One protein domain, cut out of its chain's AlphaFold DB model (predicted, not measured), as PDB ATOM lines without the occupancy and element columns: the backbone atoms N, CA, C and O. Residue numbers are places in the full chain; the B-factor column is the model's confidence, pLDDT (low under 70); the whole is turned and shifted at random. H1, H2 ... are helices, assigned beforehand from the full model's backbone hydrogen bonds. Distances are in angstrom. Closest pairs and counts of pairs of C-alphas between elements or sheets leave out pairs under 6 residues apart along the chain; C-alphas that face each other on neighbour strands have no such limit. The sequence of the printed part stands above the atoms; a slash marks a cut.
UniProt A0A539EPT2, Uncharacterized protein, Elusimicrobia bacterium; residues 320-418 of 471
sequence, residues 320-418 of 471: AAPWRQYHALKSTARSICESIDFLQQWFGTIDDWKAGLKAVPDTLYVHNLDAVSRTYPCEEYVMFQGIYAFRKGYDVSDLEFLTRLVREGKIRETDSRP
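Overview. This is residues 320 to 418 of the 471 residues of an uncharacterized protein of Elusimicrobia bacterium (UniProt A0A539EPT2). Helix H5 forms the middle of this compact domain; H1 and H6 pack across it, and H3 runs beside H1. The short H2 and H4 sit farthest from the middle. The printed part has 99 residues with six named helices, H1 to H6, all helix, radius of gyration of the C-alphas 12.8 A, spanning 38 by 32 by 25 A.

Arrangement. H1, residues 320 to 338, touches H3, residues 349 to 359, with closest C-alphas Leu 329 and Gly 356, 5.1 A. The hub H5, residues 378 to 391, touches H1 at a steep tilt of 64 degrees, closest C-alphas Glu 379 and Arg 334, 4.5 A. H5 and H6, residues 399 to 415, form a hairpin, closest C-alphas Cys 378 and Gly 409, 4.4 A. H2, residues 340 to 345, only just touches H6, with 3 pairs of C-alphas within 8 A, closest Ile 340 and Thr 403, 7.4 A. H4, residues 369 to 372, touches H5, closest C-alphas Val 372 and Tyr 381, 6.8 A. H1, H3, H5 and H6 have every O i to N i+4 pair within hydrogen-bond range; H2 has 0 of 2, and 1 of 3 O i to N i+3.

Along the chain. H1, 27.3 A long, begins at C-alpha 320 (342.066, 236.830, 408.533); H6, 23.8 A, ends at C-alpha 415 (331.227, 255.957, 380.965).

Size, cuts and confidence. The printed part has no cut and no long link. Low pLDDT, under 70, covers residues 320 to 323, 339 to 349, 363 to 376 and 414 to 418.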
ATOM      1  N   ALA A 320     341.162 236.450 409.626       57.81
ATOM      2  CA  ALA A 320     342.066 236.830 408.533       57.81
ATOM      3  C   ALA A 320     341.869 236.003 407.241       57.81
ATOM      4  O   ALA A 320     342.264 236.443 406.161       57.81
ATOM      5  N   ALA A 321     341.279 234.804 407.324       62.88
ATOM      6  CA  ALA A 321     341.119 233.914 406.170       62.88
ATOM      7  C   ALA A 321     340.111 234.441 405.118       62.88
ATOM      8  O   ALA A 321     340.492 234.510 403.946       62.88
ATOM      9  N   PRO A 322     338.905 234.915 405.496       64.62
ATOM     10  CA  PRO A 322     337.963 235.538 404.564       64.62
ATOM     11  C   PRO A 322     338.510 236.739 403.787       64.62
ATOM     12  O   PRO A 322     338.293 236.860 402.584       64.62
ATOM     13  N   TRP A 323     339.260 237.619 404.457       63.72
ATOM     14  CA  TRP A 323     339.834 238.808 403.821       63.72
ATOM     15  C   TRP A 323     340.955 238.462 402.840       63.72
ATOM     16  O   TRP A 323     341.040 239.058 401.766       63.72
ATOM     17  N   ARG A 324     341.784 237.456 403.151       71.06
ATOM     18  CA  ARG A 324     342.782 236.940 402.198       71.06
ATOM     19  C   ARG A 324     342.113 236.349 400.957       71.06
ATOM     20  O   ARG A 324     342.584 236.593 399.852       71.06
ATOM     21  N   GLN A 325     341.007 235.624 401.131       73.88
ATOM     22  CA  GLN A 325     340.233 235.043 400.029       73.88
ATOM     23  C   GLN A 325     339.570 236.124 399.164       73.88
ATOM     24  O   GLN A 325     339.632 236.046 397.940       73.88
ATOM     25  N   TYR A 326     339.036 237.181 399.785       78.44
ATOM     26  CA  TYR A 326     338.518 238.358 399.084       78.44
ATOM     27  C   TYR A 326     339.597 239.055 398.237       78.44
ATOM     28  O   TYR A 326     339.390 239.311 397.052       78.44
ATOM     29  N   HIS A 327     340.777 239.318 398.807       77.12
ATOM     30  CA  HIS A 327     341.872 239.956 398.070       77.12
ATOM     31  C   HIS A 327     342.437 239.074 396.950       77.12
ATOM     32  O   HIS A 327     342.757 239.596 395.883       77.12
ATOM     33  N   ALA A 328     342.521 237.757 397.163       78.44
ATOM     34  CA  ALA A 328     342.917 236.811 396.126       78.44
ATOM     35  C   ALA A 328     341.926 236.834 394.950       78.44
ATOM     36  O   ALA A 328     342.341 237.001 393.806       78.44
ATOM     37  N   LEU A 329     340.619 236.780 395.232       81.56
ATOM     38  CA  LEU A 329     339.576 236.846 394.208       81.56
ATOM     39  C   LEU A 329     339.590 238.180 393.445       81.56
ATOM     40  O   LEU A 329     339.498 238.189 392.217       81.56
ATOM     41  N   LYS A 330     339.761 239.304 394.153       82.75
ATOM     42  CA  LYS A 330     339.894 240.632 393.537       82.75
ATOM     43  C   LYS A 330     341.116 240.714 392.619       82.75
ATOM     44  O   LYS A 330     341.032 241.294 391.539       82.75
ATOM     45  N   SER A 331     342.241 240.117 393.017       80.12
ATOM     46  CA  SER A 331     343.438 240.036 392.173       80.12
ATOM     47  C   SER A 331     343.173 239.225 390.902       80.12
ATOM     48  O   SER A 331     343.563 239.655 389.820       80.12
ATOM     49  N   THR A 332     342.468 238.096 391.007       81.50
ATOM     50  CA  THR A 332     342.059 237.298 389.840       81.50
ATOM     51  C   THR A 332     341.148 238.100 388.909       81.50
ATOM     52  O   THR A 332     341.366 238.111 387.699       81.50
ATOM     53  N   ALA A 333     340.181 238.843 389.457       83.06
ATOM     54  CA  ALA A 333     339.295 239.709 388.679       83.06
ATOM     55  C   ALA A 333     340.038 240.852 387.966       83.06
ATOM     56  O   ALA A 333     339.698 241.202 386.836       83.06
ATOM     57  N   ARG A 334     341.095 241.398 388.580       83.06
ATOM     58  CA  ARG A 334     341.972 242.381 387.931       83.06
ATOM     59  C   ARG A 334     342.697 241.790 386.731       83.06
ATOM     60  O   ARG A 334     342.622 242.370 385.650       83.06
ATOM     61  N   SER A 335     343.300 240.614 386.881       80.38
ATOM     62  CA  SER A 335     343.959 239.926 385.764       80.38
ATOM     63  C   SER A 335     342.994 239.654 384.601       80.38
ATOM     64  O   SER A 335     343.371 239.819 383.440       80.38
ATOM     65  N   ILE A 336     341.738 239.297 384.910       80.19
ATOM     66  CA  ILE A 336     340.653 239.114 383.930       80.19
ATOM     67  C   ILE A 336     340.353 240.421 383.177       80.19
ATOM     68  O   ILE A 336     340.233 240.423 381.952       80.19
ATOM     69  N   CYS A 337     340.262 241.545 383.890       80.94
ATOM     70  CA  CYS A 337     339.995 242.852 383.291       80.94
ATOM     71  C   CYS A 337     341.156 243.383 382.441       80.94
ATOM     72  O   CYS A 337     340.929 244.000 381.397       80.94
ATOM     73  N   GLU A 338     342.400 243.147 382.846       78.56
ATOM     74  CA  GLU A 338     343.583 243.639 382.134       78.56
ATOM     75  C   GLU A 338     343.853 242.859 380.833       78.56
ATOM     76  O   GLU A 338     344.345 243.439 379.867       78.56
ATOM     77  N   SER A 339     343.442 241.589 380.750       69.12
ATOM     78  CA  SER A 339     343.936 240.638 379.738       69.12
ATOM     79  C   SER A 339     342.860 240.109 378.774       69.12
ATOM     80  O   SER A 339     342.762 238.901 378.565       69.12
ATOM     81  N   ILE A 340     342.058 240.986 378.153       56.56
ATOM     82  CA  ILE A 340     341.010 240.562 377.189       56.56
ATOM     83  C   ILE A 340     341.595 239.725 376.039       56.56
ATOM     84  O   ILE A 340     341.012 238.709 375.666       56.56
ATOM     85  N   ASP A 341     342.773 240.096 375.533       55.09
ATOM     86  CA  ASP A 341     343.418 239.409 374.405       55.09
ATOM     87  C   ASP A 341     344.076 238.068 374.800       55.09
ATOM     88  O   ASP A 341     344.550 237.327 373.941       55.09
ATOM     89  N   PHE A 342     344.083 237.721 376.095       52.75
ATOM     90  CA  PHE A 342     344.774 236.550 376.654       52.75
ATOM     91  C   PHE A 342     343.832 235.477 377.227       52.75
ATOM     92  O   PHE A 342     344.288 234.455 377.745       52.75
ATOM     93  N   LEU A 343     342.514 235.661 377.092       54.31
ATOM     94  CA  LEU A 343     341.489 234.722 377.570       54.31
ATOM     95  C   LEU A 343     341.537 233.338 376.881       54.31
ATOM     96  O   LEU A 343     340.909 232.395 377.349       54.31
ATOM     97  N   GLN A 344     342.320 233.177 375.808       52.28
ATOM     98  CA  GLN A 344     342.499 231.902 375.099       52.28
ATOM     99  C   GLN A 344     343.604 230.991 375.676       52.28
ATOM    100  O   GLN A 344     343.618 229.803 375.368       52.28
ATOM    101  N   GLN A 345     344.504 231.487 376.542       54.31
ATOM    102  CA  GLN A 345     345.535 230.666 377.223       54.31
ATOM    103  C   GLN A 345     345.130 230.260 378.658       54.31
ATOM    104  O   GLN A 345     345.957 229.889 379.490       54.31
ATOM    105  N   TRP A 346     343.835 230.335 378.965       58.19
ATOM    106  CA  TRP A 346     343.307 230.566 380.308       58.19
ATOM    107  C   TRP A 346     342.672 229.307 380.934       58.19
ATOM    108  O   TRP A 346     341.504 229.303 381.306       58.19
ATOM    109  N   PHE A 347     343.435 228.211 381.034       53.12
ATOM    110  CA  PHE A 347     342.954 226.965 381.664       53.12
ATOM    111  C   PHE A 347     343.293 226.852 383.161       53.12
ATOM    112  O   PHE A 347     342.536 226.235 383.901       53.12
ATOM    113  N   GLY A 348     344.382 227.470 383.641       57.34
ATOM    114  CA  GLY A 348     344.787 227.388 385.060       57.34
ATOM    115  C   GLY A 348     344.026 228.324 386.010       57.34
ATOM    116  O   GLY A 348     344.022 228.128 387.214       57.34
ATOM    117  N   THR A 349     343.362 229.338 385.471       65.81
ATOM    118  CA  THR A 349     342.773 230.477 386.198       65.81
ATOM    119  C   THR A 349     341.276 230.334 386.468       65.81
ATOM    120  O   THR A 349     340.746 231.019 387.341       65.81
ATOM    121  N   ILE A 350     340.584 229.440 385.754       77.00
ATOM    122  CA  ILE A 350     339.143 229.200 385.927       77.00
ATOM    123  C   ILE A 350     338.860 228.439 387.228       77.00
ATOM    124  O   ILE A 350     337.889 228.749 387.925       77.00
ATOM    125  N   ASP A 351     339.707 227.473 387.582       80.25
ATOM    126  CA  ASP A 351     339.562 226.723 388.831       80.25
ATOM    127  C   ASP A 351     339.883 227.601 390.046       80.25
ATOM    128  O   ASP A 351     339.126 227.594 391.017       80.25
ATOM    129  N   ASP A 352     340.914 228.446 389.954       78.44
ATOM    130  CA  ASP A 352     341.239 229.449 390.977       78.44
ATOM    131  C   ASP A 352     340.127 230.496 391.129       78.44
ATOM    132  O   ASP A 352     339.781 230.898 392.243       78.44
ATOM    133  N   TRP A 353     339.510 230.901 390.017       83.50
ATOM    134  CA  TRP A 353     338.340 231.772 390.010       83.50
ATOM    135  C   TRP A 353     337.150 231.123 390.725       83.50
ATOM    136  O   TRP A 353     336.602 231.706 391.661       83.50
ATOM    137  N   LYS A 354     336.788 229.884 390.373       85.81
ATOM    138  CA  LYS A 354     335.705 229.136 391.037       85.81
ATOM    139  C   LYS A 354     335.987 228.895 392.520       85.81
ATOM    140  O   LYS A 354     335.088 229.045 393.350       85.81
ATOM    141  N   ALA A 355     337.221 228.532 392.862       84.31
ATOM    142  CA  ALA A 355     337.644 228.326 394.241       84.31
ATOM    143  C   ALA A 355     337.546 229.627 395.049       84.31
ATOM    144  O   ALA A 355     336.997 229.619 396.151       84.31
ATOM    145  N   GLY A 356     337.993 230.747 394.474       83.69
ATOM    146  CA  GLY A 356     337.867 232.072 395.071       83.69
ATOM    147  C   GLY A 356     336.408 232.468 395.300       83.69
ATOM    148  O   GLY A 356     336.059 232.872 396.404       83.69
ATOM    149  N   LEU A 357     335.532 232.268 394.309       86.75
ATOM    150  CA  LEU A 357     334.098 232.563 394.420       86.75
ATOM    151  C   LEU A 357     333.403 231.751 395.521       86.75
ATOM    152  O   LEU A 357     332.567 232.289 396.248       86.75
ATOM    153  N   LYS A 358     333.772 230.473 395.679       86.94
ATOM    154  CA  LYS A 358     333.256 229.595 396.741       86.94
ATOM    155  C   LYS A 358     333.752 229.994 398.134       86.94
ATOM    156  O   LYS A 358     333.067 229.739 399.120       86.94
ATOM    157  N   ALA A 359     334.945 230.573 398.216       82.75
ATOM    158  CA  ALA A 359     335.598 230.907 399.473       82.75
ATOM    159  C   ALA A 359     335.085 232.218 400.104       82.75
ATOM    160  O   ALA A 359     335.265 232.427 401.300       82.75
ATOM    161  N   VAL A 360     334.421 233.091 399.336       79.44
ATOM    162  CA  VAL A 360     333.882 234.358 399.858       79.44
ATOM    163  C   VAL A 360     332.668 234.109 400.773       79.44
ATOM    164  O   VAL A 360     331.660 233.572 400.300       79.44
ATOM    165  N   PRO A 361     332.701 234.547 402.050       76.12
ATOM    166  CA  PRO A 361     331.577 234.386 402.968       76.12
ATOM    167  C   PRO A 361     330.312 235.120 402.518       76.12
ATOM    168  O   PRO A 361     330.367 236.162 401.868       76.12
ATOM    169  N   ASP A 362     329.155 234.632 402.963       72.06
ATOM    170  CA  ASP A 362     327.843 235.251 402.720       72.06
ATOM    171  C   ASP A 362     327.710 236.679 403.247       72.06
ATOM    172  O   ASP A 362     326.949 237.465 402.693       72.06
ATOM    173  N   THR A 363     328.497 237.057 404.251       65.31
ATOM    174  CA  THR A 363     328.500 238.414 404.811       65.31
ATOM    175  C   THR A 363     329.086 239.471 403.872       65.31
ATOM    176  O   THR A 363     328.825 240.652 404.070       65.31
ATOM    177  N   LEU A 364     329.849 239.070 402.848       61.47
ATOM    178  CA  LEU A 364     330.397 239.965 401.816       61.47
ATOM    179  C   LEU A 364     329.524 240.013 400.548       61.47
ATOM    180  O   LEU A 364     329.901 240.624 399.548       61.47
ATOM    181  N   TYR A 365     328.355 239.366 400.571       61.19
ATOM    182  CA  TYR A 365     327.421 239.342 399.453       61.19
ATOM    183  C   TYR A 365     326.591 240.625 399.384       61.19
ATOM    184  O   TYR A 365     325.731 240.886 400.225       61.19
ATOM    185  N   VAL A 366     326.814 241.422 398.341       59.06
ATOM    186  CA  VAL A 366     326.033 242.637 398.098       59.06
ATOM    187  C   VAL A 366     324.731 242.264 397.384       59.06
ATOM    188  O   VAL A 366     324.729 241.901 396.211       59.06
ATOM    189  N   HIS A 367     323.598 242.361 398.085       53.62
ATOM    190  CA  HIS A 367     322.273 242.019 397.542       53.62
ATOM    191  C   HIS A 367     321.780 242.962 396.427       53.62
ATOM    192  O   HIS A 367     320.846 242.611 395.706       53.62
ATOM    193  N   ASN A 368     322.388 244.142 396.277       58.50
ATOM    194  CA  ASN A 368     321.964 245.167 395.329       58.50
ATOM    195  C   ASN A 368     323.039 245.411 394.257       58.50
ATOM    196  O   ASN A 368     323.878 246.300 394.391       58.50
ATOM    197  N   LEU A 369     323.002 244.618 393.184       54.41
ATOM    198  CA  LEU A 369     323.921 244.754 392.050       54.41
ATOM    199  C   LEU A 369     323.778 246.092 391.310       54.41
ATOM    200  O   LEU A 369     324.756 246.554 390.726       54.41
ATOM    201  N   ASP A 370     322.607 246.736 391.355       51.75
ATOM    202  CA  ASP A 370     322.394 248.035 390.707       51.75
ATOM    203  C   ASP A 370     323.186 249.152 391.399       51.75
ATOM    204  O   ASP A 370     323.715 250.032 390.713       51.75
ATOM    205  N   ALA A 371     323.367 249.066 392.724       51.28
ATOM    206  CA  ALA A 371     324.255 249.949 393.488       51.28
ATOM    207  C   ALA A 371     325.744 249.704 393.168       51.28
ATOM    208  O   ALA A 371     326.534 250.643 393.145       51.28
ATOM    209  N   VAL A 372     326.109 248.463 392.825       51.97
ATOM    210  CA  VAL A 372     327.465 248.070 392.389       51.97
ATOM    211  C   VAL A 372     327.747 248.476 390.932       51.97
ATOM    212  O   VAL A 372     328.870 248.435 390.443       51.97
ATOM    213  N   SER A 373     326.728 248.905 390.192       51.38
ATOM    214  CA  SER A 373     326.816 248.995 388.738       51.38
ATOM    215  C   SER A 373     327.412 250.310 388.197       51.38
ATOM    216  O   SER A 373     327.725 250.371 387.009       51.38
ATOM    217  N   ARG A 374     327.582 251.373 389.001       53.59
ATOM    218  CA  ARG A 374     327.927 252.716 388.469       53.59
ATOM    219  C   ARG A 374     329.282 253.299 388.885       53.59
ATOM    220  O   ARG A 374     329.680 254.288 388.277       53.59
ATOM    221  N   THR A 375     330.000 252.709 389.841       57.81
ATOM    222  CA  THR A 375     331.190 253.364 390.429       57.81
ATOM    223  C   THR A 375     332.412 252.507 390.682       57.81
ATOM    224  O   THR A 375     333.443 253.035 391.095       57.81
ATOM    225  N   TYR A 376     332.345 251.215 390.406       62.47
ATOM    226  CA  TYR A 376     333.447 250.318 390.710       62.47
ATOM    227  C   TYR A 376     334.406 250.148 389.521       62.47
ATOM    228  O   TYR A 376     333.952 250.129 388.372       62.47
ATOM    229  N   PRO A 377     335.723 250.000 389.775       79.75
ATOM    230  CA  PRO A 377     336.685 249.542 388.774       79.75
ATOM    231  C   PRO A 377     336.245 248.212 388.152       79.75
ATOM    232  O   PRO A 377     335.521 247.437 388.789       79.75
ATOM    233  N   CYS A 378     336.712 247.925 386.934       82.00
ATOM    234  CA  CYS A 378     336.359 246.698 386.219       82.00
ATOM    235  C   CYS A 378     336.518 245.442 387.101       82.00
ATOM    236  O   CYS A 378     335.622 244.598 387.119       82.00
ATOM    237  N   GLU A 379     337.600 245.332 387.882       84.19
ATOM    238  CA  GLU A 379     337.865 244.151 388.711       84.19
ATOM    239  C   GLU A 379     336.822 243.919 389.809       84.19
ATOM    240  O   GLU A 379     336.465 242.782 390.104       84.19
ATOM    241  N   GLU A 380     336.297 244.985 390.406       81.56
ATOM    242  CA  GLU A 380     335.306 244.871 391.472       81.56
ATOM    243  C   GLU A 380     333.938 244.538 390.886       81.56
ATOM    244  O   GLU A 380     333.243 243.664 391.403       81.56
ATOM    245  N   TYR A 381     333.597 245.134 389.741       83.75
ATOM    246  CA  TYR A 381     332.391 244.778 389.002       83.75
ATOM    247  C   TYR A 381     332.389 243.296 388.594       83.75
ATOM    248  O   TYR A 381     331.428 242.576 388.878       83.75
ATOM    249  N   VAL A 382     333.479 242.816 387.985       85.88
ATOM    250  CA  VAL A 382     333.631 241.411 387.571       85.88
ATOM    251  C   VAL A 382     333.581 240.473 388.776       85.88
ATOM    252  O   VAL A 382     332.890 239.456 388.727       85.88
ATOM    253  N   MET A 383     334.243 240.825 389.882       88.50
ATOM    254  CA  MET A 383     334.202 240.061 391.131       88.50
ATOM    255  C   MET A 383     332.777 239.929 391.682       88.50
ATOM    256  O   MET A 383     332.318 238.812 391.920       88.50
ATOM    257  N   PHE A 384     332.052 241.035 391.866       85.38
ATOM    258  CA  PHE A 384     330.710 241.000 392.456       85.38
ATOM    259  C   PHE A 384     329.687 240.299 391.557       85.38
ATOM    260  O   PHE A 384     328.881 239.506 392.049       85.38
ATOM    261  N   GLN A 385     329.747 240.528 390.241       85.50
ATOM    262  CA  GLN A 385     328.895 239.820 389.283       85.50
ATOM    263  C   GLN A 385     329.229 238.326 389.222       85.50
ATOM    264  O   GLN A 385     328.320 237.502 389.152       85.50
ATOM    265  N   GLY A 386     330.509 237.961 389.332       87.19
ATOM    266  CA  GLY A 386     330.952 236.574 389.460       87.19
ATOM    267  C   GLY A 386     330.389 235.891 390.706       87.19
ATOM    268  O   GLY A 386     329.832 234.799 390.609       87.19
ATOM    269  N   ILE A 387     330.465 236.550 391.870       85.56
ATOM    270  CA  ILE A 387     329.927 236.028 393.141       85.56
ATOM    271  C   ILE A 387     328.414 235.834 393.036       85.56
ATOM    272  O   ILE A 387     327.890 234.788 393.429       85.56
ATOM    273  N   TYR A 388     327.708 236.821 392.485       84.50
ATOM    274  CA  TYR A 388     326.269 236.734 392.265       84.50
ATOM    275  C   TYR A 388     325.898 235.587 391.332       84.50
ATOM    276  O   TYR A 388     325.043 234.764 391.669       84.50
ATOM    277  N   ALA A 389     326.562 235.504 390.181       84.94
ATOM    278  CA  ALA A 389     326.276 234.496 389.179       84.94
ATOM    279  C   ALA A 389     326.525 233.079 389.717       84.94
ATOM    280  O   ALA A 389     325.654 232.216 389.604       84.94
ATOM    281  N   PHE A 390     327.649 232.875 390.411       88.44
ATOM    282  CA  PHE A 390     327.990 231.605 391.050       88.44
ATOM    283  C   PHE A 390     326.931 231.165 392.067       88.44
ATOM    284  O   PHE A 390     326.473 230.025 392.042       88.44
ATOM    285  N   ARG A 391     326.468 232.082 392.926       85.62
ATOM    286  CA  ARG A 391     325.443 231.789 393.947       85.62
ATOM    287  C   ARG A 391     324.060 231.528 393.366       85.62
ATOM    288  O   ARG A 391     323.257 230.833 393.980       85.62
ATOM    289  N   LYS A 392     323.769 232.080 392.189       84.12
ATOM    290  CA  LYS A 392     322.543 231.799 391.434       84.12
ATOM    291  C   LYS A 392     322.639 230.529 390.582       84.12
ATOM    292  O   LYS A 392     321.660 230.185 389.929       84.12
ATOM    293  N   GLY A 393     323.772 229.824 390.627       86.50
ATOM    294  CA  GLY A 393     323.988 228.576 389.898       86.50
ATOM    295  C   GLY A 393     324.291 228.770 388.413       86.50
ATOM    296  O   GLY A 393     324.176 227.814 387.652       86.50
ATOM    297  N   TYR A 394     324.659 229.981 387.986       85.94
ATOM    298  CA  TYR A 394     325.119 230.213 386.619       85.94
ATOM    299  C   TYR A 394     326.537 229.676 386.425       85.94
ATOM    300  O   TYR A 394     327.355 229.663 387.352       85.94
ATOM    301  N   ASP A 395     326.842 229.276 385.194       86.44
ATOM    302  CA  ASP A 395     328.182 228.848 384.825       86.44
ATOM    303  C   ASP A 395     329.127 230.053 384.701       86.44
ATOM    304  O   ASP A 395     329.166 230.756 383.697       86.44
ATOM    305  N   VAL A 396     329.911 230.284 385.752       84.50
ATOM    306  CA  VAL A 396     330.932 231.342 385.806       84.50
ATOM    307  C   VAL A 396     332.253 230.963 385.126       84.50
ATOM    308  O   VAL A 396     333.186 231.766 385.155       84.50
ATOM    309  N   SER A 397     332.359 229.752 384.558       82.31
ATOM    310  CA  SER A 397     333.476 229.365 383.679       82.31
ATOM    311  C   SER A 397     333.227 229.642 382.206       82.31
ATOM    312  O   SER A 397     334.151 229.492 381.409       82.31
ATOM    313  N   ASP A 398     332.015 230.056 381.843       84.12
ATOM    314  CA  ASP A 398     331.713 230.420 380.470       84.12
ATOM    315  C   ASP A 398     332.540 231.649 380.049       84.12
ATOM    316  O   ASP A 398     332.481 232.732 380.644       84.12
ATOM    317  N   LEU A 399     333.346 231.459 379.005       78.38
ATOM    318  CA  LEU A 399     334.194 232.498 378.442       78.38
ATOM    319  C   LEU A 399     333.355 233.645 377.874       78.38
ATOM    320  O   LEU A 399     333.761 234.804 377.969       78.38
ATOM    321  N   GLU A 400     332.184 233.343 377.311       80.88
ATOM    322  CA  GLU A 400     331.263 234.348 376.787       80.88
ATOM    323  C   GLU A 400     330.693 235.196 377.931       80.88
ATOM    324  O   GLU A 400     330.705 236.430 377.861       80.88
ATOM    325  N   PHE A 401     330.306 234.552 379.035       84.12
ATOM    326  CA  PHE A 401     329.891 235.218 380.267       84.12
ATOM    327  C   PHE A 401     330.968 236.166 380.817       84.12
ATOM    328  O   PHE A 401     330.681 237.340 381.070       84.12
ATOM    329  N   LEU A 402     332.211 235.699 380.971       80.38
ATOM    330  CA  LEU A 402     333.302 236.524 381.502       80.38
ATOM    331  C   LEU A 402     333.683 237.662 380.552       80.38
ATOM    332  O   LEU A 402     333.866 238.796 380.996       80.38
ATOM    333  N   THR A 403     333.724 237.396 379.247       80.62
ATOM    334  CA  THR A 403     333.978 238.425 378.227       80.62
ATOM    335  C   THR A 403     332.907 239.514 378.279       80.62
ATOM    336  O   THR A 403     333.229 240.704 378.212       80.62
ATOM    337  N   ARG A 404     331.636 239.132 378.465       83.50
ATOM    338  CA  ARG A 404     330.533 240.078 378.656       83.50
ATOM    339  C   ARG A 404     330.716 240.907 379.926       83.50
ATOM    340  O   ARG A 404     330.629 242.129 379.843       83.50
ATOM    341  N   LEU A 405     331.031 240.282 381.064       83.81
ATOM    342  CA  LEU A 405     331.258 241.002 382.323       83.81
ATOM    343  C   LEU A 405     332.414 241.998 382.235       83.81
ATOM    344  O   LEU A 405     332.281 243.124 382.708       83.81
ATOM    345  N   VAL A 406     333.532 241.617 381.614       82.94
ATOM    346  CA  VAL A 406     334.682 242.512 381.433       82.94
ATOM    347  C   VAL A 406     334.331 243.660 380.500       82.94
ATOM    348  O   VAL A 406     334.672 244.807 380.781       82.94
ATOM    349  N   ARG A 407     333.635 243.379 379.392       81.69
ATOM    350  CA  ARG A 407     333.198 244.416 378.455       81.69
ATOM    351  C   ARG A 407     332.275 245.415 379.145       81.69
ATOM    352  O   ARG A 407     332.488 246.616 379.014       81.69
ATOM    353  N   GLU A 408     331.296 244.935 379.905       80.69
ATOM    354  CA  GLU A 408     330.399 245.785 380.690       80.69
ATOM    355  C   GLU A 408     331.151 246.559 381.776       80.69
ATOM    356  O   GLU A 408     330.944 247.763 381.910       80.69
ATOM    357  N   GLY A 409     332.074 245.910 382.493       80.31
ATOM    358  CA  GLY A 409     332.931 246.542 383.495       80.31
ATOM    359  C   GLY A 409     333.778 247.673 382.909       80.31
ATOM    360  O   GLY A 409     333.769 248.779 383.441       80.31
ATOM    361  N   LYS A 410     334.432 247.449 381.761       80.38
ATOM    362  CA  LYS A 410     335.231 248.472 381.064       80.38
ATOM    363  C   LYS A 410     334.388 249.605 380.496       80.38
ATOM    364  O   LYS A 410     334.802 250.758 380.595       80.38
ATOM    365  N   ILE A 411     333.229 249.304 379.903       77.62
ATOM    366  CA  ILE A 411     332.293 250.330 379.414       77.62
ATOM    367  C   ILE A 411     331.856 251.212 380.584       77.62
ATOM    368  O   ILE A 411     331.933 252.431 380.488       77.62
ATOM    369  N   ARG A 412     331.497 250.615 381.724       70.69
ATOM    370  CA  ARG A 412     331.111 251.354 382.934       70.69
ATOM    371  C   ARG A 412     332.267 252.172 383.506       70.69
ATOM    372  O   ARG A 412     332.053 253.315 383.890       70.69
ATOM    373  N   GLU A 413     333.489 251.642 383.496       71.31
ATOM    374  CA  GLU A 413     334.704 252.369 383.888       71.31
ATOM    375  C   GLU A 413     335.026 253.545 382.942       71.31
ATOM    376  O   GLU A 413     335.623 254.536 383.356       71.31
ATOM    377  N   THR A 414     334.638 253.469 381.663       65.19
ATOM    378  CA  THR A 414     334.835 254.558 380.688       65.19
ATOM    379  C   THR A 414     333.666 255.536 380.609       65.19
ATOM    380  O   THR A 414     333.896 256.699 380.274       65.19
ATOM    381  N   ASP A 415     332.431 255.113 380.880       59.16
ATOM    382  CA  ASP A 415     331.227 255.957 380.965       59.16
ATOM    383  C   ASP A 415     331.148 256.723 382.295       59.16
ATOM    384  O   ASP A 415     330.543 257.791 382.347       59.16
ATOM    385  N   SER A 416     331.804 256.233 383.352       51.81
ATOM    386  CA  SER A 416     331.971 256.954 384.620       51.81
ATOM    387  C   SER A 416     333.064 258.035 384.574       51.81
ATOM    388  O   SER A 416     333.172 258.841 385.501       51.81
ATOM    389  N   ARG A 417     333.847 258.121 383.485       46.06
ATOM    390  CA  ARG A 417     334.806 259.219 383.260       46.06
ATOM    391  C   ARG A 417     334.061 260.479 382.793       46.06
ATOM    392  O   ARG A 417     333.214 260.390 381.905       46.06
ATOM    393  N   PRO A 418     334.371 261.675 383.329       41.44
ATOM    394  CA  PRO A 418     333.667 262.903 382.967       41.44
ATOM    395  C   PRO A 418     333.761 263.194 381.457       41.44
ATOM    396  O   PRO A 418     334.823 263.055 380.848       41.44
TER     397      PRO A 418